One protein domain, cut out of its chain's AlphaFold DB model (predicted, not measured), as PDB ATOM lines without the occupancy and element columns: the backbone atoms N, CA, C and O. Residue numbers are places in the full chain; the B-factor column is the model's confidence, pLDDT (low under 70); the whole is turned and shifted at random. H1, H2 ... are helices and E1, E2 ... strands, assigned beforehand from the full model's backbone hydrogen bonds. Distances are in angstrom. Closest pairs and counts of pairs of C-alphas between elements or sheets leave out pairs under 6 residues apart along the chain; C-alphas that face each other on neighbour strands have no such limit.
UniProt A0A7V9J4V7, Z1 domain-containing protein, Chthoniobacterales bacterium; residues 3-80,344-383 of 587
ATOM      1  N   LEU A   3     210.571 134.483 161.716       94.06
ATOM      2  CA  LEU A   3     209.877 135.171 160.636       94.06
ATOM      3  C   LEU A   3     210.253 136.654 160.675       94.06
ATOM      4  O   LEU A   3     210.035 137.312 161.691       94.06
ATOM      5  N   LEU A   4     210.821 137.161 159.584       93.69
ATOM      6  CA  LEU A   4     211.133 138.571 159.391       93.69
ATOM      7  C   LEU A   4     210.097 139.171 158.442       93.69
ATOM      8  O   LEU A   4     209.998 138.745 157.293       93.69
ATOM      9  N   ILE A   5     209.328 140.143 158.931       94.44
ATOM     10  CA  ILE A   5     208.333 140.868 158.138       94.44
ATOM     11  C   ILE A   5     208.874 142.266 157.878       94.44
ATOM     12  O   ILE A   5     209.231 142.979 158.814       94.44
ATOM     13  N   ASP A   6     208.938 142.630 156.608       93.50
ATOM     14  CA  ASP A   6     209.432 143.916 156.142       93.50
ATOM     15  C   ASP A   6     208.291 144.692 155.488       93.50
ATOM     16  O   ASP A   6     207.892 144.401 154.358       93.50
ATOM     17  N   ASP A   7     207.735 145.631 156.250       91.19
ATOM     18  CA  ASP A   7     206.698 146.547 155.783       91.19
ATOM     19  C   ASP A   7     207.312 147.637 154.892       91.19
ATOM     20  O   ASP A   7     208.334 148.236 155.226       91.19
ATOM     21  N   GLU A   8     206.682 147.895 153.748       88.81
ATOM     22  CA  GLU A   8     207.196 148.738 152.663       88.81
ATOM     23  C   GLU A   8     208.540 148.222 152.100       88.81
ATOM     24  O   GLU A   8     209.479 148.984 151.831       88.81
ATOM     25  N   SER A   9     208.623 146.904 151.865       91.44
ATOM     26  CA  SER A   9     209.834 146.209 151.392       91.44
ATOM     27  C   SER A   9     210.419 146.736 150.073       91.44
ATOM     28  O   SER A   9     211.564 146.435 149.724       91.44
ATOM     29  N   ASP A  10     209.661 147.511 149.292       88.88
ATOM     30  CA  ASP A  10     210.146 148.177 148.076       88.88
ATOM     31  C   ASP A  10     211.079 149.354 148.388       88.88
ATOM     32  O   ASP A  10     211.794 149.832 147.501       88.88
ATOM     33  N   GLN A  11     211.071 149.871 149.621       86.88
ATOM     34  CA  GLN A  11     211.703 151.135 149.970       86.88
ATOM     35  C   GLN A  11     213.216 151.020 150.161       86.88
ATOM     36  O   GLN A  11     213.959 151.665 149.410       86.88
ATOM     37  N   ALA A  12     213.656 150.274 151.173       87.88
ATOM     38  CA  ALA A  12     215.036 150.295 151.664       87.88
ATOM     39  C   ALA A  12     215.780 148.964 151.488       87.88
ATOM     40  O   ALA A  12     216.997 148.965 151.301       87.88
ATOM     41  N   SER A  13     215.043 147.857 151.507       91.56
ATOM     42  CA  SER A  13     215.580 146.494 151.506       91.56
ATOM     43  C   SER A  13     216.095 146.049 150.141       91.56
ATOM     44  O   SER A  13     216.949 145.173 150.054       91.56
ATOM     45  N   VAL A  14     215.641 146.688 149.061       91.19
ATOM     46  CA  VAL A  14     216.142 146.447 147.701       91.19
ATOM     47  C   VAL A  14     217.601 146.897 147.583       91.19
ATOM     48  O   VAL A  14     217.947 148.033 147.924       91.19
ATOM     49  N   ASN A  15     218.465 146.033 147.044       89.19
ATOM     50  CA  ASN A  15     219.856 146.383 146.786       89.19
ATOM     51  C   ASN A  15     219.962 147.466 145.695       89.19
ATOM     52  O   ASN A  15     219.615 147.251 144.534       89.19
ATOM     53  N   THR A  16     220.483 148.641 146.061       88.62
ATOM     54  CA  THR A  16     220.634 149.783 145.143       88.62
ATOM     55  C   THR A  16     222.071 150.027 144.677       88.62
ATOM     56  O   THR A  16     222.381 151.118 144.180       88.62
ATOM     57  N   VAL A  17     222.982 149.070 144.867       86.56
ATOM     58  CA  VAL A  17     224.357 149.161 144.352       86.56
ATOM     59  C   VAL A  17     224.372 148.786 142.870       86.56
ATOM     60  O   VAL A  17     223.782 147.799 142.454       86.56
ATOM     61  N   ASN A  18     225.045 149.592 142.041       83.12
ATOM     62  CA  ASN A  18     225.118 149.351 140.598       83.12
ATOM     63  C   ASN A  18     226.022 148.138 140.288       83.12
ATOM     64  O   ASN A  18     227.234 148.254 140.505       83.12
ATOM     65  N   PRO A  19     225.505 147.051 139.679       77.44
ATOM     66  CA  PRO A  19     226.286 145.845 139.387       77.44
ATOM     67  C   PRO A  19     227.541 146.103 138.542       77.44
ATOM     68  O   PRO A  19     228.599 145.532 138.797       77.44
ATOM     69  N   LYS A  20     227.488 147.049 137.590       74.75
ATOM     70  CA  LYS A  20     228.648 147.402 136.744       74.75
ATOM     71  C   LYS A  20     229.807 148.003 137.543       74.75
ATOM     72  O   LYS A  20     230.957 147.878 137.137       74.75
ATOM     73  N   LYS A  21     229.516 148.672 138.666       72.12
ATOM     74  CA  LYS A  21     230.546 149.227 139.557       72.12
ATOM     75  C   LYS A  21     231.155 148.165 140.470       72.12
ATOM     76  O   LYS A  21     232.308 148.330 140.848       72.12
ATOM     77  N   ILE A  22     230.401 147.116 140.799       69.12
ATOM     78  CA  ILE A  22     230.894 145.972 141.576       69.12
ATOM     79  C   ILE A  22     231.919 145.206 140.734       69.12
ATOM     80  O   ILE A  22     233.051 145.043 141.160       69.12
ATOM     81  N   ILE A  23     231.573 144.867 139.487       61.66
ATOM     82  CA  ILE A  23     232.465 144.143 138.558       61.66
ATOM     83  C   ILE A  23     233.767 144.923 138.284       61.66
ATOM     84  O   ILE A  23     234.828 144.331 138.109       61.66
ATOM     85  N   ALA A  24     233.704 146.258 138.256       59.31
ATOM     86  CA  ALA A  24     234.861 147.114 137.991       59.31
ATOM     87  C   ALA A  24     235.794 147.316 139.204       59.31
ATOM     88  O   ALA A  24     236.932 147.750 139.021       59.31
ATOM     89  N   LYS A  25     235.340 147.035 140.433       56.78
ATOM     90  CA  LYS A  25     236.165 147.138 141.644       56.78
ATOM     91  C   LYS A  25     236.690 145.753 142.017       56.78
ATOM     92  O   LYS A  25     235.952 144.942 142.557       56.78
ATOM     93  N   LYS A  26     237.981 145.505 141.766       49.97
ATOM     94  CA  LYS A  26     238.689 144.307 142.257       49.97
ATOM     95  C   LYS A  26     238.878 144.299 143.784       49.97
ATOM     96  O   LYS A  26     239.064 143.232 144.354       49.97
ATOM     97  N   ASP A  27     238.746 145.459 144.433       43.66
ATOM     98  CA  ASP A  27     239.001 145.634 145.865       43.66
ATOM     99  C   ASP A  27     237.695 145.865 146.637       43.66
ATOM    100  O   ASP A  27     237.259 147.006 146.784       43.66
ATOM    101  N   GLY A  28     237.048 144.779 147.080       43.56
ATOM    102  CA  GLY A  28     236.222 144.689 148.303       43.56
ATOM    103  C   GLY A  28     235.150 145.751 148.613       43.56
ATOM    104  O   GLY A  28     234.662 145.801 149.737       43.56
ATOM    105  N   GLY A  29     234.778 146.632 147.684       45.62
ATOM    106  CA  GLY A  29     233.758 147.651 147.912       45.62
ATOM    107  C   GLY A  29     232.374 147.014 148.035       45.62
ATOM    108  O   GLY A  29     232.019 146.203 147.183       45.62
ATOM    109  N   GLY A  30     231.605 147.417 149.057       58.38
ATOM    110  CA  GLY A  30     230.311 146.824 149.425       58.38
ATOM    111  C   GLY A  30     229.440 146.441 148.225       58.38
ATOM    112  O   GLY A  30     229.023 147.300 147.442       58.38
ATOM    113  N   SER A  31     229.189 145.138 148.080       70.75
ATOM    114  CA  SER A  31     228.389 144.543 147.000       70.75
ATOM    115  C   SER A  31     226.887 144.824 147.147       70.75
ATOM    116  O   SER A  31     226.114 144.608 146.210       70.75
ATOM    117  N   ARG A  32     226.470 145.325 148.316       84.06
ATOM    118  CA  ARG A  32     225.077 145.542 148.715       84.06
ATOM    119  C   ARG A  32     224.889 146.908 149.375       84.06
ATOM    120  O   ARG A  32     225.837 147.535 149.846       84.06
ATOM    121  N   SER A  33     223.659 147.418 149.361       89.38
ATOM    122  CA  SER A  33     223.291 148.577 150.183       89.38
ATOM    123  C   SER A  33     223.260 148.167 151.659       89.38
ATOM    124  O   SER A  33     222.880 147.046 151.968       89.38
ATOM    125  N   ARG A  34     223.604 149.080 152.579       91.06
ATOM    126  CA  ARG A  34     223.744 148.762 154.018       91.06
ATOM    127  C   ARG A  34     222.528 148.051 154.630       91.06
ATOM    128  O   ARG A  34     222.688 147.102 155.379       91.06
ATOM    129  N   ILE A  35     221.314 148.508 154.317       92.00
ATOM    130  CA  ILE A  35     220.082 147.905 154.860       92.00
ATOM    131  C   ILE A  35     219.862 146.500 154.282       92.00
ATOM    132  O   ILE A  35     219.575 145.576 155.034       92.00
ATOM    133  N   ASN A  36     220.053 146.322 152.971       93.88
ATOM    134  CA  ASN A  36     219.978 145.007 152.329       93.88
ATOM    135  C   ASN A  36     221.016 144.039 152.920       93.88
ATOM    136  O   ASN A  36     220.676 142.910 153.245       93.88
ATOM    137  N   GLU A  37     222.254 144.500 153.108       92.00
ATOM    138  CA  GLU A  37     223.341 143.726 153.712       92.00
ATOM    139  C   GLU A  37     222.967 143.225 155.112       92.00
ATOM    140  O   GLU A  37     223.004 142.020 155.344       92.00
ATOM    141  N   HIS A  38     222.482 144.101 155.996       93.38
ATOM    142  CA  HIS A  38     222.067 143.702 157.343       93.38
ATOM    143  C   HIS A  38     220.885 142.728 157.364       93.38
ATOM    144  O   HIS A  38     220.864 141.814 158.186       93.38
ATOM    145  N   ILE A  39     219.906 142.873 156.462       93.31
ATOM    146  CA  ILE A  39     218.802 141.905 156.361       93.31
ATOM    147  C   ILE A  39     219.349 140.525 155.976       93.31
ATOM    148  O   ILE A  39     219.002 139.526 156.604       93.31
ATOM    149  N   VAL A  40     220.242 140.465 154.986       91.94
ATOM    150  CA  VAL A  40     220.868 139.210 154.548       91.94
ATOM    151  C   VAL A  40     221.732 138.596 155.651       91.94
ATOM    152  O   VAL A  40     221.673 137.389 155.867       91.94
ATOM    153  N   GLU A  41     222.491 139.403 156.394       92.12
ATOM    154  CA  GLU A  41     223.264 138.948 157.558       92.12
ATOM    155  C   GLU A  41     222.364 138.324 158.632       92.12
ATOM    156  O   GLU A  41     222.654 137.228 159.108       92.12
ATOM    157  N   ILE A  42     221.237 138.966 158.966       92.50
ATOM    158  CA  ILE A  42     220.254 138.420 159.912       92.50
ATOM    159  C   ILE A  42     219.738 137.062 159.424       92.50
ATOM    160  O   ILE A  42     219.704 136.104 160.195       92.50
ATOM    161  N   LEU A  43     219.367 136.953 158.143       91.81
ATOM    162  CA  LEU A  43     218.866 135.702 157.567       91.81
ATOM    163  C   LEU A  43     219.922 134.585 157.582       91.81
ATOM    164  O   LEU A  43     219.557 133.430 157.787       91.81
ATOM    165  N   LYS A  44     221.212 134.915 157.424       90.19
ATOM    166  CA  LYS A  44     222.335 133.959 157.488       90.19
ATOM    167  C   LYS A  44     222.661 133.486 158.901       90.19
ATOM    168  O   LYS A  44     223.027 132.330 159.085       90.19
ATOM    169  N   LEU A  45     222.565 134.374 159.891       93.12
ATOM    170  CA  LEU A  45     222.850 134.048 161.294       93.12
ATOM    171  C   LEU A  45     221.808 133.098 161.892       93.12
ATOM    172  O   LEU A  45     222.090 132.368 162.843       93.12
ATOM    173  N   LEU A  46     220.591 133.120 161.355       91.56
ATOM    174  CA  LEU A  46     219.472 132.350 161.868       91.56
ATOM    175  C   LEU A  46     219.387 130.986 161.159       91.56
ATOM    176  O   LEU A  46     219.128 130.937 159.961       91.56
ATOM    177  N   PRO A  47     219.478 129.851 161.881       88.62
ATOM    178  CA  PRO A  47     219.513 128.516 161.270       88.62
ATOM    179  C   PRO A  47     218.219 128.137 160.529       88.62
ATOM    180  O   PRO A  47     218.196 127.193 159.744       88.62
ATOM    181  N   ARG A  48     217.116 128.847 160.798       91.69
ATOM    182  CA  ARG A  48     215.833 128.695 160.102       91.69
ATOM    183  C   ARG A  48     215.075 130.020 160.123       91.69
ATOM    184  O   ARG A  48     214.358 130.285 161.091       91.69
ATOM    185  N   ALA A  49     215.214 130.811 159.062       91.81
ATOM    186  CA  ALA A  49     214.535 132.093 158.888       91.81
ATOM    187  C   ALA A  49     213.711 132.155 157.591       91.81
ATOM    188  O   ALA A  49     214.047 131.508 156.601       91.81
ATOM    189  N   GLN A  50     212.635 132.939 157.611       91.12
ATOM    190  CA  GLN A  50     211.837 133.305 156.440       91.12
ATOM    191  C   GLN A  50     211.691 134.824 156.390       91.12
ATOM    192  O   GLN A  50     211.462 135.451 157.423       91.12
ATOM    193  N   TYR A  51     211.812 135.397 155.195       93.62
ATOM    194  CA  TYR A  51     211.600 136.818 154.934       93.62
ATOM    195  C   TYR A  51     210.293 137.001 154.163       93.62
ATOM    196  O   TYR A  51     210.094 136.363 153.130       93.62
ATOM    197  N   ILE A  52     209.421 137.876 154.658       94.06
ATOM    198  CA  ILE A  52     208.190 138.290 153.987       94.06
ATOM    199  C   ILE A  52     208.275 139.793 153.746       94.06
ATOM    200  O   ILE A  52     208.212 140.582 154.687       94.06
ATOM    201  N   GLY A  53     208.393 140.176 152.476       93.81
ATOM    202  CA  GLY A  53     208.218 141.559 152.050       93.81
ATOM    203  C   GLY A  53     206.737 141.882 151.873       93.81
ATOM    204  O   GLY A  53     206.036 141.183 151.139       93.81
ATOM    205  N   TYR A  54     206.262 142.928 152.540       92.31
ATOM    206  CA  TYR A  54     204.890 143.416 152.463       92.31
ATOM    207  C   TYR A  54     204.891 144.840 151.903       92.31
ATOM    208  O   TYR A  54     205.542 145.725 152.444       92.31
ATOM    209  N   THR A  55     204.199 145.080 150.789       89.56
ATOM    210  CA  THR A  55     204.151 146.413 150.163       89.56
ATOM    211  C   THR A  55     202.935 146.558 149.256       89.56
ATOM    212  O   THR A  55     202.449 145.585 148.675       89.56
ATOM    213  N   ALA A  56     202.462 147.795 149.099       84.38
ATOM    214  CA  ALA A  56     201.426 148.141 148.131       84.38
ATOM    215  C   ALA A  56     201.952 148.201 146.684       84.38
ATOM    216  O   ALA A  56     201.172 148.075 145.744       84.38
ATOM    217  N   THR A  57     203.259 148.410 146.482       85.50
ATOM    218  CA  THR A  57     203.856 148.608 145.149       85.50
ATOM    219  C   THR A  57     205.141 147.784 144.995       85.50
ATOM    220  O   THR A  57     206.241 148.339 145.066       85.50
ATOM    221  N   PRO A  58     205.049 146.466 144.737       86.44
ATOM    222  CA  PRO A  58     206.197 145.550 144.756       86.44
ATOM    223  C   PRO A  58     207.101 145.642 143.512       86.44
ATOM    224  O   PRO A  58     207.903 144.744 143.262       86.44
ATOM    225  N   PHE A  59     207.008 146.717 142.714       88.50
ATOM    226  CA  PHE A  59     207.762 146.870 141.464       88.50
ATOM    227  C   PHE A  59     209.273 146.730 141.670       88.50
ATOM    228  O   PHE A  59     209.947 146.074 140.887       88.50
ATOM    229  N   ALA A  60     209.819 147.332 142.728       88.69
ATOM    230  CA  ALA A  60     211.247 147.241 143.014       88.69
ATOM    231  C   ALA A  60     211.670 145.827 143.448       88.69
ATOM    232  O   ALA A  60     212.753 145.379 143.081       88.69
ATOM    233  N   ASN A  61     210.811 145.118 144.186       91.62
ATOM    234  CA  ASN A  61     211.076 143.765 144.678       91.62
ATOM    235  C   ASN A  61     211.159 142.759 143.526       91.62
ATOM    236  O   ASN A  61     212.078 141.947 143.484       91.62
ATOM    237  N   VAL A  62     210.262 142.863 142.542       88.31
ATOM    238  CA  VAL A  62     210.290 141.986 141.360       88.31
ATOM    239  C   VAL A  62     211.410 142.331 140.370       88.31
ATOM    240  O   VAL A  62     211.650 141.562 139.445       88.31
ATOM    241  N   PHE A  63     212.126 143.448 140.573       89.56
ATOM    242  CA  PHE A  63     213.333 143.804 139.814       89.56
ATOM    243  C   PHE A  63     214.659 143.394 140.480       89.56
ATOM    244  O   PHE A  63     215.740 143.690 139.951       89.56
ATOM    245  N   VAL A  64     214.605 142.719 141.631       87.88
ATOM    246  CA  VAL A  64     215.784 142.107 142.264       87.88
ATOM    247  C   VAL A  64     216.303 140.959 141.384       87.88
ATOM    248  O   VAL A  64     215.536 140.333 140.662       87.88
ATOM    249  N   ASN A  65     217.617 140.713 141.384       84.69
ATOM    250  CA  ASN A  65     218.220 139.667 140.553       84.69
ATOM    251  C   ASN A  65     217.797 138.268 141.050       84.69
ATOM    252  O   ASN A  65     218.223 137.891 142.141       84.69
ATOM    253  N   PRO A  66     217.059 137.462 140.265       82.31
ATOM    254  CA  PRO A  66     216.620 136.132 140.694       82.31
ATOM    255  C   PRO A  66     217.773 135.116 140.777       82.31
ATOM    256  O   PRO A  66     217.635 134.074 141.413       82.31
ATOM    257  N   ASN A  67     218.916 135.410 140.142       80.62
ATOM    258  CA  ASN A  67     220.093 134.539 140.138       80.62
ATOM    259  C   ASN A  67     221.053 134.795 141.309       80.62
ATOM    260  O   ASN A  67     222.029 134.062 141.442       80.62
ATOM    261  N   ASP A  68     220.823 135.831 142.126       82.19
ATOM    262  CA  ASP A  68     221.566 136.024 143.375       82.19
ATOM    263  C   ASP A  68     220.825 135.281 144.503       82.19
ATOM    264  O   ASP A  68     219.785 135.758 144.960       82.19
ATOM    265  N   PRO A  69     221.316 134.106 144.950       75.88
ATOM    266  CA  PRO A  69     220.602 133.269 145.915       75.88
ATOM    267  C   PRO A  69     220.486 133.913 147.302       75.88
ATOM    268  O   PRO A  69     219.627 133.507 148.086       75.88
ATOM    269  N   GLU A  70     221.345 134.894 147.593       81.50
ATOM    270  CA  GLU A  70     221.416 135.600 148.868       81.50
ATOM    271  C   GLU A  70     220.607 136.903 148.859       81.50
ATOM    272  O   GLU A  70     220.489 137.552 149.893       81.50
ATOM    273  N   ASP A  71     220.105 137.360 147.702       84.56
ATOM    274  CA  ASP A  71     219.307 138.588 147.619       84.56
ATOM    275  C   ASP A  71     217.814 138.351 147.884       84.56
ATOM    276  O   ASP A  71     217.314 137.227 147.911       84.56
ATOM    277  N   LEU A  72     217.085 139.444 148.094       90.38
ATOM    278  CA  LEU A  72     215.698 139.439 148.563       90.38
ATOM    279  C   LEU A  72     214.680 139.348 147.411       90.38
ATOM    280  O   LEU A  72     213.630 139.994 147.449       90.38
ATOM    281  N   TYR A  73     214.992 138.575 146.364       90.25
ATOM    282  CA  TYR A  73     214.027 138.282 145.302       90.25
ATOM    283  C   TYR A  73     212.922 137.358 145.847       90.25
ATOM    284  O   TYR A  73     213.244 136.363 146.507       90.25
ATOM    285  N   PRO A  74     211.631 137.632 145.581       87.31
ATOM    286  CA  PRO A  74     210.531 136.779 146.025       87.31
ATOM    287  C   PRO A  74     210.555 135.441 145.272       87.31
ATOM    288  O   PRO A  74     209.948 135.306 144.220       87.31
ATOM    289  N   LYS A  75     211.294 134.451 145.778       84.06
ATOM    290  CA  LYS A  75     211.554 133.186 145.068       84.06
ATOM    291  C   LYS A  75     210.482 132.112 145.262       84.06
ATOM    292  O   LYS A  75     210.341 131.266 144.390       84.06
ATOM    293  N   ASP A  76     209.758 132.148 146.381       86.25
ATOM    294  CA  ASP A  76     208.840 131.073 146.779       86.25
ATOM    295  C   ASP A  76     207.381 131.383 146.405       86.25
ATOM    296  O   ASP A  76     206.676 130.519 145.891       86.25
ATOM    297  N   PHE A  77     206.924 132.621 146.626       86.69
ATOM    298  CA  PHE A  77     205.566 133.057 146.289       86.69
ATOM    299  C   PHE A  77     205.473 134.578 146.111       86.69
ATOM    300  O   PHE A  77     206.282 135.344 146.636       86.69
ATOM    301  N   LEU A  78     204.426 135.006 145.409       87.31
ATOM    302  CA  LEU A  78     203.921 136.377 145.378       87.31
ATOM    303  C   LEU A  78     202.408 136.298 145.568       87.31
ATOM    304  O   LEU A  78     201.725 135.683 144.757       87.31
ATOM    305  N   LEU A  79     201.891 136.891 146.642       87.56
ATOM    306  CA  LEU A  79     200.472 136.822 146.987       87.56
ATOM    307  C   LEU A  79     199.838 138.206 146.858       87.56
ATOM    308  O   LEU A  79     200.309 139.158 147.484       87.56
ATOM    309  N   SER A  80     198.758 138.316 146.082       87.12
ATOM    310  CA  SER A  80     197.956 139.537 146.053       87.12
ATOM    311  C   SER A  80     196.856 139.432 147.101       87.12
ATOM    312  O   SER A  80     195.946 138.612 146.989       87.12
ATOM    313  N   ARG A 344     198.241 142.761 139.498       80.88
ATOM    314  CA  ARG A 344     197.578 141.936 140.524       80.88
ATOM    315  C   ARG A 344     196.914 140.701 139.922       80.88
ATOM    316  O   ARG A 344     197.029 139.618 140.490       80.88
ATOM    317  N   ASP A 345     196.264 140.838 138.769       75.81
ATOM    318  CA  ASP A 345     195.660 139.712 138.057       75.81
ATOM    319  C   ASP A 345     196.704 138.700 137.581       75.81
ATOM    320  O   ASP A 345     196.469 137.494 137.680       75.81
ATOM    321  N   GLN A 346     197.878 139.161 137.141       74.44
ATOM    322  CA  GLN A 346     198.988 138.267 136.824       74.44
ATOM    323  C   GLN A 346     199.465 137.498 138.060       74.44
ATOM    324  O   GLN A 346     199.725 136.300 137.952       74.44
ATOM    325  N   LEU A 347     199.551 138.146 139.231       80.31
ATOM    326  CA  LEU A 347     200.049 137.497 140.450       80.31
ATOM    327  C   LEU A 347     199.227 136.269 140.868       80.31
ATOM    328  O   LEU A 347     199.781 135.368 141.495       80.31
ATOM    329  N   LYS A 348     197.956 136.168 140.448       77.00
ATOM    330  CA  LYS A 348     197.094 134.997 140.696       77.00
ATOM    331  C   LYS A 348     197.713 133.677 140.227       77.00
ATOM    332  O   LYS A 348     197.381 132.622 140.763       77.00
ATOM    333  N   MET A 349     198.627 133.705 139.249       72.88
ATOM    334  CA  MET A 349     199.320 132.493 138.789       72.88
ATOM    335  C   MET A 349     200.240 131.874 139.852       72.88
ATOM    336  O   MET A 349     200.480 130.669 139.805       72.88
ATOM    337  N   TYR A 350     200.710 132.672 140.817       79.19
ATOM    338  CA  TYR A 350     201.599 132.237 141.898       79.19
ATOM    339  C   TYR A 350     200.841 131.747 143.146       79.19
ATOM    340  O   TYR A 350     201.456 131.240 144.079       79.19
ATOM    341  N   GLU A 351     199.505 131.840 143.181       73.69
ATOM    342  CA  GLU A 351     198.676 131.548 144.369       73.69
ATOM    343  C   GLU A 351     198.397 130.043 144.603       73.69
ATOM    344  O   GLU A 351     197.494 129.670 145.351       73.69
ATOM    345  N   GLY A 352     199.193 129.145 144.009       59.88
ATOM    346  CA  GLY A 352     199.361 127.790 144.555       59.88
ATOM    347  C   GLY A 352     198.564 126.635 143.936       59.88
ATOM    348  O   GLY A 352     198.608 125.541 144.491       59.88
ATOM    349  N   LYS A 353     197.887 126.782 142.785       54.53
ATOM    350  CA  LYS A 353     197.257 125.617 142.107       54.53
ATOM    351  C   LYS A 353     198.127 124.928 141.049       54.53
ATOM    352  O   LYS A 353     197.864 123.776 140.724       54.53
ATOM    353  N   GLY A 354     199.153 125.604 140.528       57.44
ATOM    354  CA  GLY A 354     200.027 125.078 139.467       57.44
ATOM    355  C   GLY A 354     201.476 124.812 139.880       57.44
ATOM    356  O   GLY A 354     202.251 124.355 139.050       57.44
ATOM    357  N   GLY A 355     201.859 125.131 141.123       66.25
ATOM    358  CA  GLY A 355     203.245 125.019 141.603       66.25
ATOM    359  C   GLY A 355     204.234 126.027 140.998       66.25
ATOM    360  O   GLY A 355     205.416 125.949 141.308       66.25
ATOM    361  N   LEU A 356     203.773 126.960 140.156       72.88
ATOM    362  CA  LEU A 356     204.620 127.988 139.553       72.88
ATOM    363  C   LEU A 356     205.069 128.994 140.608       72.88
ATOM    364  O   LEU A 356     204.245 129.644 141.255       72.88
ATOM    365  N   THR A 357     206.378 129.155 140.732       82.12
ATOM    366  CA  THR A 357     206.992 130.166 141.589       82.12
ATOM    367  C   THR A 357     207.497 131.340 140.747       82.12
ATOM    368  O   THR A 357     207.732 131.187 139.542       82.12
ATOM    369  N   PRO A 358     207.729 132.526 141.340       80.19
ATOM    370  CA  PRO A 358     208.341 133.628 140.599       80.19
ATOM    371  C   PRO A 358     209.757 133.301 140.093       80.19
ATOM    372  O   PRO A 358     210.233 133.935 139.155       80.19
ATOM    373  N   ARG A 359     210.429 132.290 140.670       78.94
ATOM    374  CA  ARG A 359     211.701 131.761 140.155       78.94
ATOM    375  C   ARG A 359     211.540 131.046 138.809       78.94
ATOM    376  O   ARG A 359     212.451 131.116 137.988       78.94
ATOM    377  N   ASP A 360     210.408 130.379 138.589       73.81
ATOM    378  CA  ASP A 360     210.110 129.665 137.341       73.81
ATOM    379  C   ASP A 360     209.632 130.628 136.251       73.81
ATOM    380  O   ASP A 360     210.044 130.539 135.094       73.81
ATOM    381  N   VAL A 361     208.761 131.567 136.631       70.19
ATOM    382  CA  VAL A 361     208.192 132.579 135.738       70.19
ATOM    383  C   VAL A 361     208.289 133.939 136.426       70.19
ATOM    384  O   VAL A 361     207.449 134.243 137.273       70.19
ATOM    385  N   PRO A 362     209.275 134.781 136.068       76.19
ATOM    386  CA  PRO A 362     209.401 136.117 136.635       76.19
ATOM    387  C   PRO A 362     208.159 136.984 136.400       76.19
ATOM    388  O   PRO A 362     207.549 136.959 135.327       76.19
ATOM    389  N   ALA A 363     207.793 137.790 137.399       77.12
ATOM    390  CA  ALA A 363     206.643 138.685 137.297       77.12
ATOM    391  C   ALA A 363     206.852 139.755 136.205       77.12
ATOM    392  O   ALA A 363     207.976 140.215 135.971       77.12
ATOM    393  N   LEU A 364     205.766 140.167 135.539       75.69
ATOM    394  CA  LEU A 364     205.800 141.216 134.517       75.69
ATOM    395  C   LEU A 364     205.191 142.496 135.077       75.69
ATOM    396  O   LEU A 364     204.014 142.545 135.387       75.69
ATOM    397  N   VAL A 365     205.961 143.571 135.158       80.50
ATOM    398  CA  VAL A 365     205.440 144.884 135.549       80.50
ATOM    399  C   VAL A 365     205.024 145.648 134.302       80.50
ATOM    400  O   VAL A 365     205.865 145.943 133.449       80.50
ATOM    401  N   PHE A 366     203.746 145.998 134.197       75.56
ATOM    402  CA  PHE A 366     203.232 146.808 133.095       75.56
ATOM    403  C   PHE A 366     203.441 148.299 133.342       75.56
ATOM    404  O   PHE A 366     203.414 148.789 134.468       75.56
ATOM    405  N   ASN A 367     203.654 149.033 132.256       80.88
ATOM    406  CA  ASN A 367     203.737 150.480 132.270       80.88
ATOM    407  C   ASN A 367     203.099 151.052 131.007       80.88
ATOM    408  O   ASN A 367     203.682 151.010 129.919       80.88
ATOM    409  N   SER A 368     201.913 151.617 131.181       74.44
ATOM    410  CA  SER A 368     201.112 152.249 130.141       74.44
ATOM    411  C   SER A 368     201.442 153.730 129.933       74.44
ATOM    412  O   SER A 368     200.912 154.369 129.013       74.44
ATOM    413  N   HIS A 369     202.279 154.333 130.790       78.38
ATOM    414  CA  HIS A 369     202.582 155.760 130.726       78.38
ATOM    415  C   HIS A 369     204.031 156.033 130.267       78.38
ATOM    416  O   HIS A 369     204.983 155.880 131.034       78.38
ATOM    417  N   PRO A 370     204.245 156.603 129.064       67.81
ATOM    418  CA  PRO A 370     205.558 156.633 128.400       67.81
ATOM    419  C   PRO A 370     206.640 157.450 129.128       67.81
ATOM    420  O   PRO A 370     207.829 157.302 128.850       67.81
ATOM    421  N   ARG A 371     206.248 158.355 130.034       77.94
ATOM    422  CA  ARG A 371     207.176 159.237 130.770       77.94
ATOM    423  C   ARG A 371     207.415 158.831 132.224       77.94
ATOM    424  O   ARG A 371     208.262 159.446 132.874       77.94
ATOM    425  N   LEU A 372     206.669 157.858 132.741       82.75
ATOM    426  CA  LEU A 372     206.710 157.475 134.151       82.75
ATOM    427  C   LEU A 372     207.341 156.098 134.233       82.75
ATOM    428  O   LEU A 372     207.048 155.244 133.412       82.75
ATOM    429  N   ARG A 373     208.289 155.906 135.144       87.75
ATOM    430  CA  ARG A 373     208.914 154.591 135.350       87.75
ATOM    431  C   ARG A 373     208.203 153.861 136.476       87.75
ATOM    432  O   ARG A 373     207.750 154.563 137.375       87.75
ATOM    433  N   PRO A 374     208.203 152.519 136.503       87.56
ATOM    434  CA  PRO A 374     207.640 151.788 137.633       87.56
ATOM    435  C   PRO A 374     208.217 152.251 138.978       87.56
ATOM    436  O   PRO A 374     207.473 152.615 139.882       87.56
ATOM    437  N   THR A 375     209.547 152.362 139.067       89.44
ATOM    438  CA  THR A 375     210.261 152.823 140.271       89.44
ATOM    439  C   THR A 375     211.542 153.613 139.922       89.44
ATOM    440  O   THR A 375     211.781 154.000 138.768       89.44
ATOM    441  N   SER A 376     212.368 153.923 140.922       89.12
ATOM    442  CA  SER A 376     213.620 154.667 140.779       89.12
ATOM    443  C   SER A 376     214.698 153.867 140.030       89.12
ATOM    444  O   SER A 376     214.815 152.653 140.156       89.12
ATOM    445  N   ARG A 377     215.560 154.551 139.256       88.25
ATOM    446  CA  ARG A 377     216.576 153.891 138.394       88.25
ATOM    447  C   ARG A 377     217.509 152.943 139.149       88.25
ATOM    448  O   ARG A 377     217.924 151.936 138.597       88.25
ATOM    449  N   ASN A 378     217.868 153.305 140.374       87.19
ATOM    450  CA  ASN A 378     218.758 152.525 141.227       87.19
ATOM    451  C   ASN A 378     218.112 151.246 141.782       87.19
ATOM    452  O   ASN A 378     218.825 150.443 142.360       87.19
ATOM    453  N   LYS A 379     216.799 151.060 141.612       88.69
ATOM    454  CA  LYS A 379     216.061 149.838 141.965       88.69
ATOM    455  C   LYS A 379     215.687 149.003 140.740       88.69
ATOM    456  O   LYS A 379     214.979 148.017 140.845       88.69
ATOM    457  N   MET A 380     216.141 149.417 139.559       87.31
ATOM    458  CA  MET A 380     215.855 148.762 138.286       87.31
ATOM    459  C   MET A 380     217.168 148.355 137.607       87.31
ATOM    460  O   MET A 380     217.325 148.564 136.411       87.31
ATOM    461  N   PHE A 381     218.177 147.861 138.324       84.31
ATOM    462  CA  PHE A 381     219.438 147.497 137.655       84.31
ATOM    463  C   PHE A 381     219.331 146.213 136.835       84.31
ATOM    464  O   PHE A 381     219.976 146.130 135.792       84.31
ATOM    465  N   ASN A 382     218.497 145.269 137.271       82.25
ATOM    466  CA  ASN A 382     218.355 143.962 136.629       82.25
ATOM    467  C   ASN A 382     217.141 143.885 135.695       82.25
ATOM    468  O   ASN A 382     216.888 142.832 135.129       82.25
ATOM    469  N   HIS A 383     216.394 144.986 135.520       80.50
ATOM    470  CA  HIS A 383     215.209 144.955 134.670       80.50
ATOM    471  C   HIS A 383     215.570 144.721 133.199       80.50
ATOM    472  O   HIS A 383     216.516 145.306 132.666       80.50
TER     473      HIS A 383
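Overview. This is residues 3 to 80 and 344 to 383 of the 587 residues of the protein "Z1 domain-containing protein" of Chthoniobacterales bacterium (UniProt A0A7V9J4V7). This model has little regular structure: loop residues 55 to 80 pass through the middle, the small sheet E1 E2 and H2 lie on one side, H1 and H3 at opposite ends, and residues 367 to 372 stick out. Of 118 printed residues, 39 are in named elements, E1 H1 H2 E2 H3 E3, mixed in class. It is compact, radius of gyration of the C-alphas 14.9 A, spans 45 by 43 by 24 A.

Arrangement. E1, residues 3 to 7, and E2, residues 49 to 54, are parallel, N 4 and O 50 within hydrogen-bond range at 2.8 A. The closest C-alphas of E2 and H2, residues 34 to 45, are Ala 49 and Leu 43, 5.8 A apart. H3, residues 344 to 350, has 0 of 3 O i to N i+4 pairs within range, but 4 of 4 O i to N i+3 pairs.

Along the chain. H1 is residues 19 to 24. E1 begins at C-alpha 3 (209.877, 135.171, 160.636); E3, residues 365 to 367, ends at C-alpha 367 (203.737, 150.480, 132.270).

Size, cuts and confidence. Residues 81 to 343 are cut out, a gap of 6.0 A between C-alphas 80 and 344. pLDDT is under 70 at residues 22 to 30, 352 to 355 and 370.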